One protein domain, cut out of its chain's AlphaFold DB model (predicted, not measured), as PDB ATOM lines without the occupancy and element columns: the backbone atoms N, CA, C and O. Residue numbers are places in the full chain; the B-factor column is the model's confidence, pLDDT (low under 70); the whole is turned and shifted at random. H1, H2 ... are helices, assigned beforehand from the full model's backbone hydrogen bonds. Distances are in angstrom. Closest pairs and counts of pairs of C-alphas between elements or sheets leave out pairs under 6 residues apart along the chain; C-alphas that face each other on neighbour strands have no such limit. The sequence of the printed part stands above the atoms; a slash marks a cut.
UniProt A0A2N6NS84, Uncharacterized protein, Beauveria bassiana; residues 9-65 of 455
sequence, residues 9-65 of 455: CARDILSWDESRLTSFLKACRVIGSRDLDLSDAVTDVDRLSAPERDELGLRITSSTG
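This is residues 9 to 65 of the 455 residues of an uncharacterized protein of Beauveria bassiana (UniProt A0A2N6NS84). Two short helices, H1 and H2, make a loose V, and the longest helix, H3, lies over one side of it, crossing H1 and reaching H2 with its last residues, 60 to 64, alone. The long link between H2 and H3 loops from one end of the domain to the other. The printed part has 57 residues and is all helix, in the order H1, H2, H3. It is compact, with a radius of gyration of the C-alphas of 11.0 A, and elongated, spanning 33 by 21 by 15 A.

H1, residues 10 to 15, is close to but not clearly touching H2, residues 18 to 27; their closest C-alphas, of Ile 13 and Leu 21, are 7.0 A apart. They run opposite ways at 35.1 degrees, only just a steep tilt. H1 touches H3, residues 50 to 64, closest at the C-alphas of Leu 14 and Leu 56, 6.1 A. H2 touches residues 60 to 64 of H3 alone, about perpendicular at 75 degrees, closest at the C-alphas of Thr 22 and Ser 63, 5.3 A. Every O i to N i+4 pair is within hydrogen-bond range in H2 and H3, and 1 of 2 in H1.

H1 begins at C-alpha 10 (22.817, -33.631, -124.867). H2 is 14.2 A long. H3 is 21.3 A long and ends at C-alpha 64 (30.686, -21.173, -131.201).

The C-alphas farthest apart, of Gly 32 and Ser 49, are 33.1 A apart. The printed part has no cut. H1 to H2 is a tight link, H2 to H3 a long one of 22 residues. Residue 65 has pLDDT under 70.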
ATOM      1  N   CYS A   9      24.666 -34.335-120.456       95.81
ATOM      2  CA  CYS A   9      23.646 -34.911-121.329       95.81
ATOM      3  C   CYS A   9      23.251 -33.937-122.454       95.81
ATOM      4  O   CYS A   9      22.957 -32.765-122.208       95.81
ATOM      5  N   ALA A  10      23.171 -34.428-123.692       95.56
ATOM      6  CA  ALA A  10      22.817 -33.631-124.867       95.56
ATOM      7  C   ALA A  10      21.461 -32.906-124.733       95.56
ATOM      8  O   ALA A  10      21.310 -31.776-125.198       95.56
ATOM      9  N   ARG A  11      20.485 -33.518-124.048       95.12
ATOM     10  CA  ARG A  11      19.170 -32.902-123.798       95.12
ATOM     11  C   ARG A  11      19.239 -31.764-122.775       95.12
ATOM     12  O   ARG A  11      18.516 -30.782-122.917       95.12
ATOM     13  N   ASP A  12      20.146 -31.835-121.801       95.44
ATOM     14  CA  ASP A  12      20.353 -30.727-120.863       95.44
ATOM     15  C   ASP A  12      20.928 -29.513-121.589       95.44
ATOM     16  O   ASP A  12      20.496 -28.390-121.336       95.44
ATOM     17  N   ILE A  13      21.828 -29.733-122.552       94.88
ATOM     18  CA  ILE A  13      22.398 -28.666-123.385       94.88
ATOM     19  C   ILE A  13      21.300 -27.913-124.150       94.88
ATOM     20  O   ILE A  13      21.344 -26.684-124.229       94.88
ATOM     21  N   LEU A  14      20.275 -28.614-124.650       92.81
ATOM     22  CA  LEU A  14      19.118 -27.986-125.306       92.81
ATOM     23  C   LEU A  14      18.327 -27.056-124.376       92.81
ATOM     24  O   LEU A  14      17.723 -26.101-124.853       92.81
ATOM     25  N   SER A  15      18.366 -27.282-123.062       94.81
ATOM     26  CA  SER A  15      17.695 -26.428-122.070       94.81
ATOM     27  C   SER A  15      18.530 -25.229-121.601       94.81
ATOM     28  O   SER A  15      18.019 -24.350-120.908       94.81
ATOM     29  N   TRP A  16      19.820 -25.174-121.945       95.81
ATOM     30  CA  TRP A  16      20.717 -24.124-121.462       95.81
ATOM     31  C   TRP A  16      20.429 -22.769-122.097       95.81
ATOM     32  O   TRP A  16      19.957 -22.687-123.226       95.81
ATOM     33  N   ASP A  17      20.782 -21.684-121.416       95.00
ATOM     34  CA  ASP A  17      20.862 -20.362-122.034       95.00
ATOM     35  C   ASP A  17      22.146 -20.201-122.880       95.00
ATOM     36  O   ASP A  17      23.108 -20.967-122.761       95.00
ATOM     37  N   GLU A  18      22.173 -19.181-123.743       86.38
ATOM     38  CA  GLU A  18      23.302 -18.900-124.646       86.38
ATOM     39  C   GLU A  18      24.632 -18.641-123.919       86.38
ATOM     40  O   GLU A  18      25.699 -18.998-124.428       86.38
ATOM     41  N   SER A  19      24.604 -18.036-122.727       88.81
ATOM     42  CA  SER A  19      25.821 -17.719-121.968       88.81
ATOM     43  C   SER A  19      26.473 -18.992-121.434       88.81
ATOM     44  O   SER A  19      27.689 -19.195-121.577       88.81
ATOM     45  N   ARG A  20      25.652 -19.890-120.877       93.56
ATOM     46  CA  ARG A  20      26.086 -21.199-120.386       93.56
ATOM     47  C   ARG A  20      26.605 -22.075-121.522       93.56
ATOM     48  O   ARG A  20      27.707 -22.613-121.409       93.56
ATOM     49  N   LEU A  21      25.875 -22.136-122.636       92.94
ATOM     50  CA  LEU A  21      26.279 -22.879-123.830       92.94
ATOM     51  C   LEU A  21      27.612 -22.371-124.397       92.94
ATOM     52  O   LEU A  21      28.538 -23.150-124.613       92.94
ATOM     53  N   THR A  22      27.763 -21.056-124.557       88.31
ATOM     54  CA  THR A  22      29.011 -20.451-125.050       88.31
ATOM     55  C   THR A  22      30.196 -20.748-124.128       88.31
ATOM     56  O   THR A  22      31.305 -21.007-124.599       88.31
ATOM     57  N   SER A  23      29.985 -20.701-122.811       91.00
ATOM     58  CA  SER A  23      31.032 -20.976-121.820       91.00
ATOM     59  C   SER A  23      31.481 -22.436-121.862       91.00
ATOM     60  O   SER A  23      32.683 -22.703-121.865       91.00
ATOM     61  N   PHE A  24      30.531 -23.365-121.982       93.19
ATOM     62  CA  PHE A  24      30.814 -24.787-122.160       93.19
ATOM     63  C   PHE A  24      31.597 -25.053-123.450       93.19
ATOM     64  O   PHE A  24      32.671 -25.646-123.411       93.19
ATOM     65  N   LEU A  25      31.141 -24.517-124.584       91.31
ATOM     66  CA  LEU A  25      31.805 -24.727-125.874       91.31
ATOM     67  C   LEU A  25      33.220 -24.129-125.911       91.31
ATOM     68  O   LEU A  25      34.109 -24.682-126.554       91.31
ATOM     69  N   LYS A  26      33.473 -23.033-125.183       88.69
ATOM     70  CA  LYS A  26      34.835 -22.506-124.990       88.69
ATOM     71  C   LYS A  26      35.725 -23.461-124.194       88.69
ATOM     72  O   LYS A  26      36.908 -23.551-124.509       88.69
ATOM     73  N   ALA A  27      35.179 -24.156-123.197       89.81
ATOM     74  CA  ALA A  27      35.914 -25.143-122.407       89.81
ATOM     75  C   ALA A  27      36.214 -26.431-123.200       89.81
ATOM     76  O   ALA A  27      37.227 -27.077-122.941       89.81
ATOM     77  N   CYS A  28      35.385 -26.761-124.195       89.56
ATOM     78  CA  CYS A  28      35.567 -27.909-125.094       89.56
ATOM     79  C   CYS A  28      36.502 -27.643-126.291       89.56
ATOM     80  O   CYS A  28      36.718 -28.538-127.110       89.56
ATOM     81  N   ARG A  29      37.062 -26.433-126.440       88.00
ATOM     82  CA  ARG A  29      38.036 -26.160-127.509       88.00
ATOM     83  C   ARG A  29      39.355 -26.873-127.238       88.00
ATOM     84  O   ARG A  29      39.941 -26.730-126.163       88.00
ATOM     85  N   VAL A  30      39.859 -27.577-128.248       84.00
ATOM     86  CA  VAL A  30      41.189 -28.191-128.197       84.00
ATOM     87  C   VAL A  30      42.246 -27.086-128.145       84.00
ATOM     88  O   VAL A  30      42.211 -26.135-128.929       84.00
ATOM     89  N   ILE A  31      43.192 -27.190-127.208       82.38
ATOM     90  CA  ILE A  31      44.262 -26.197-127.043       82.38
ATOM     91  C   ILE A  31      45.054 -26.104-128.354       82.38
ATOM     92  O   ILE A  31      45.673 -27.072-128.780       82.38
ATOM     93  N   GLY A  32      45.023 -24.929-128.991       78.81
ATOM     94  CA  GLY A  32      45.713 -24.674-130.260       78.81
ATOM     95  C   GLY A  32      44.906 -24.968-131.532       78.81
ATOM     96  O   GLY A  32      45.411 -24.677-132.614       78.81
ATOM     97  N   SER A  33      43.663 -25.462-131.437       77.81
ATOM     98  CA  SER A  33      42.762 -25.638-132.588       77.81
ATOM     99  C   SER A  33      41.500 -24.767-132.482       77.81
ATOM    100  O   SER A  33      41.125 -24.278-131.414       77.81
ATOM    101  N   ARG A  34      40.841 -24.544-133.628       75.81
ATOM    102  CA  ARG A  34      39.468 -24.016-133.686       75.81
ATOM    103  C   ARG A  34      38.412 -25.112-133.521       75.81
ATOM    104  O   ARG A  34      37.244 -24.769-133.349       75.81
ATOM    105  N   ASP A  35      38.823 -26.375-133.545       80.44
ATOM    106  CA  ASP A  35      37.928 -27.523-133.455       80.44
ATOM    107  C   ASP A  35      37.422 -27.739-132.023       80.44
ATOM    108  O   ASP A  35      38.099 -27.441-131.030       80.44
ATOM    109  N   LEU A  36      36.196 -28.251-131.938       87.06
ATOM    110  CA  LEU A  36      35.539 -28.634-130.694       87.06
ATOM    111  C   LEU A  36      35.656 -30.144-130.544       87.06
ATOM    112  O   LEU A  36      35.257 -30.884-131.440       87.06
ATOM    113  N   ASP A  37      36.165 -30.579-129.401       86.31
ATOM    114  CA  ASP A  37      36.185 -31.985-129.031       86.31
ATOM    115  C   ASP A  37      35.020 -32.243-128.072       86.31
ATOM    116  O   ASP A  37      35.073 -31.891-126.890       86.31
ATOM    117  N   LEU A  38      33.913 -32.746-128.624       90.19
ATOM    118  CA  LEU A  38      32.674 -33.003-127.884       90.19
ATOM    119  C   LEU A  38      32.490 -34.479-127.520       90.19
ATOM    120  O   LEU A  38      31.563 -34.773-126.768       90.19
ATOM    121  N   SER A  39      33.335 -35.390-128.023       86.44
ATOM    122  CA  SER A  39      33.100 -36.838-127.905       86.44
ATOM    123  C   SER A  39      33.048 -37.311-126.456       86.44
ATOM    124  O   SER A  39      32.244 -38.177-126.132       86.44
ATOM    125  N   ASP A  40      33.849 -36.690-125.589       87.12
ATOM    126  CA  ASP A  40      33.950 -37.067-124.175       87.12
ATOM    127  C   ASP A  40      33.158 -36.121-123.254       87.12
ATOM    128  O   ASP A  40      32.976 -36.400-122.071       87.12
ATOM    129  N   ALA A  41      32.706 -34.977-123.781       89.44
ATOM    130  CA  ALA A  41      32.055 -33.921-123.005       89.44
ATOM    131  C   ALA A  41      30.523 -33.954-123.106       89.44
ATOM    132  O   ALA A  41      29.853 -33.403-122.230       89.44
ATOM    133  N   VAL A  42      29.974 -34.568-124.160       92.38
ATOM    134  CA  VAL A  42      28.529 -34.649-124.408       92.38
ATOM    135  C   VAL A  42      28.095 -36.105-124.526       92.38
ATOM    136  O   VAL A  42      28.549 -36.824-125.412       92.38
ATOM    137  N   THR A  43      27.184 -36.533-123.658       94.69
ATOM    138  CA  THR A  43      26.615 -37.890-123.652       94.69
ATOM    139  C   THR A  43      25.193 -37.913-124.209       94.69
ATOM    140  O   THR A  43      24.549 -36.873-124.353       94.69
ATOM    141  N   ASP A  44      24.693 -39.111-124.528       94.25
ATOM    142  CA  ASP A  44      23.308 -39.370-124.953       94.25
ATOM    143  C   ASP A  44      22.869 -38.654-126.253       94.25
ATOM    144  O   ASP A  44      21.677 -38.462-126.502       94.25
ATOM    145  N   VAL A  45      23.810 -38.277-127.129       91.75
ATOM    146  CA  VAL A  45      23.503 -37.657-128.440       91.75
ATOM    147  C   VAL A  45      22.707 -38.608-129.345       91.75
ATOM    148  O   VAL A  45      21.845 -38.177-130.111       91.75
ATOM    149  N   ASP A  46      22.969 -39.909-129.245       93.88
ATOM    150  CA  ASP A  46      22.282 -40.988-129.960       93.88
ATOM    151  C   ASP A  46      20.835 -41.201-129.489       93.88
ATOM    152  O   ASP A  46      20.014 -41.728-130.241       93.88
ATOM    153  N   ARG A  47      20.500 -40.740-128.277       94.25
ATOM    154  CA  ARG A  47      19.144 -40.805-127.712       94.25
ATOM    155  C   ARG A  47      18.249 -39.641-128.126       94.25
ATOM    156  O   ARG A  47      17.055 -39.662-127.830       94.25
ATOM    157  N   LEU A  48      18.804 -38.630-128.793       93.12
ATOM    158  CA  LEU A  48      18.035 -37.506-129.315       93.12
ATOM    159  C   LEU A  48      17.248 -37.900-130.569       93.12
ATOM    160  O   LEU A  48      17.754 -38.550-131.492       93.12
ATOM    161  N   SER A  49      16.005 -37.433-130.646       92.69
ATOM    162  CA  SER A  49      15.226 -37.486-131.881       92.69
ATOM    163  C   SER A  49      15.906 -36.675-132.997       92.69
ATOM    164  O   SER A  49      16.774 -35.841-132.748       92.69
ATOM    165  N   ALA A  50      15.541 -36.923-134.260       85.88
ATOM    166  CA  ALA A  50      16.055 -36.139-135.390       85.88
ATOM    167  C   ALA A  50      15.904 -34.608-135.200       85.88
ATOM    168  O   ALA A  50      16.919 -33.924-135.313       85.88
ATOM    169  N   PRO A  51      14.726 -34.061-134.819       86.31
ATOM    170  CA  PRO A  51      14.591 -32.617-134.612       86.31
ATOM    171  C   PRO A  51      15.435 -32.087-133.443       86.31
ATOM    172  O   PRO A  51      15.996 -31.002-133.552       86.31
ATOM    173  N   GLU A  52      15.588 -32.847-132.353       90.75
ATOM    174  CA  GLU A  52      16.452 -32.452-131.228       90.75
ATOM    175  C   GLU A  52      17.936 -32.403-131.635       90.75
ATOM    176  O   GLU A  52      18.680 -31.539-131.168       90.75
ATOM    177  N   ARG A  53      18.382 -33.303-132.523       90.44
ATOM    178  CA  ARG A  53      19.752 -33.278-133.066       90.44
ATOM    179  C   ARG A  53      19.985 -32.066-133.964       90.44
ATOM    180  O   ARG A  53      21.033 -31.430-133.843       90.44
ATOM    181  N   ASP A  54      19.016 -31.733-134.811       77.12
ATOM    182  CA  ASP A  54      19.081 -30.550-135.674       77.12
ATOM    183  C   ASP A  54      19.116 -29.261-134.839       77.12
ATOM    184  O   ASP A  54      19.946 -28.380-135.077       77.12
ATOM    185  N   GLU A  55      18.275 -29.177-133.803       89.00
ATOM    186  CA  GLU A  55      18.263 -28.054-132.865       89.00
ATOM    187  C   GLU A  55      19.598 -27.927-132.122       89.00
ATOM    188  O   GLU A  55      20.189 -26.846-132.092       89.00
ATOM    189  N   LEU A  56      20.135 -29.029-131.587       90.50
ATOM    190  CA  LEU A  56      21.423 -29.023-130.892       90.50
ATOM    191  C   LEU A  56      22.557 -28.556-131.819       90.50
ATOM    192  O   LEU A  56      23.382 -27.728-131.421       90.50
ATOM    193  N   GLY A  57      22.571 -29.026-133.070       84.62
ATOM    194  CA  GLY A  57      23.522 -28.585-134.092       84.62
ATOM    195  C   GLY A  57      23.421 -27.085-134.391       84.62
ATOM    196  O   GLY A  57      24.442 -26.387-134.437       84.62
ATOM    197  N   LEU A  58      22.202 -26.556-134.525       80.94
ATOM    198  CA  LEU A  58      21.948 -25.123-134.729       80.94
ATOM    199  C   LEU A  58      22.409 -24.273-133.541       80.94
ATOM    200  O   LEU A  58      23.001 -23.207-133.735       80.94
ATOM    201  N   ARG A  59      22.188 -24.741-132.309       88.88
ATOM    202  CA  ARG A  59      22.624 -24.030-131.100       88.88
ATOM    203  C   ARG A  59      24.147 -24.010-130.977       88.88
ATOM    204  O   ARG A  59      24.734 -22.943-130.819       88.88
ATOM    205  N   ILE A  60      24.815 -25.153-131.151       87.75
ATOM    206  CA  ILE A  60      26.285 -25.245-131.083       87.75
ATOM    207  C   ILE A  60      26.953 -24.369-132.154       87.75
ATOM    208  O   ILE A  60      27.911 -23.645-131.856       87.75
ATOM    209  N   THR A  61      26.454 -24.401-133.393       75.50
ATOM    210  CA  THR A  61      26.980 -23.566-134.490       75.50
ATOM    211  C   THR A  61      26.765 -22.075-134.224       75.50
ATOM    212  O   THR A  61      27.701 -21.286-134.369       75.50
ATOM    213  N   SER A  62      25.583 -21.689-133.732       78.44
ATOM    214  CA  SER A  62      25.270 -20.300-133.373       78.44
ATOM    215  C   SER A  62      26.176 -19.760-132.258       78.44
ATOM    216  O   SER A  62      26.706 -18.651-132.383       78.44
ATOM    217  N   SER A  63      26.416 -20.541-131.198       82.38
ATOM    218  CA  SER A  63      27.167 -20.083-130.017       82.38
ATOM    219  C   SER A  63      28.691 -20.156-130.173       82.38
ATOM    220  O   SER A  63      29.423 -19.377-129.559       82.38
ATOM    221  N   THR A  64      29.223 -21.062-131.000       72.44
ATOM    222  CA  THR A  64      30.686 -21.173-131.201       72.44
ATOM    223  C   THR A  64      31.262 -20.107-132.117       72.44
ATOM    224  O   THR A  64      32.490 -19.949-132.178       72.44
ATOM    225  N   GLY A  65      30.399 -19.395-132.847       65.38
ATOM    226  CA  GLY A  65      30.811 -18.560-133.970       65.38
ATOM    227  C   GLY A  65      31.560 -19.357-135.042       65.38
ATOM    228  O   GLY A  65      32.214 -18.748-135.893       65.38
TER     229      GLY A  65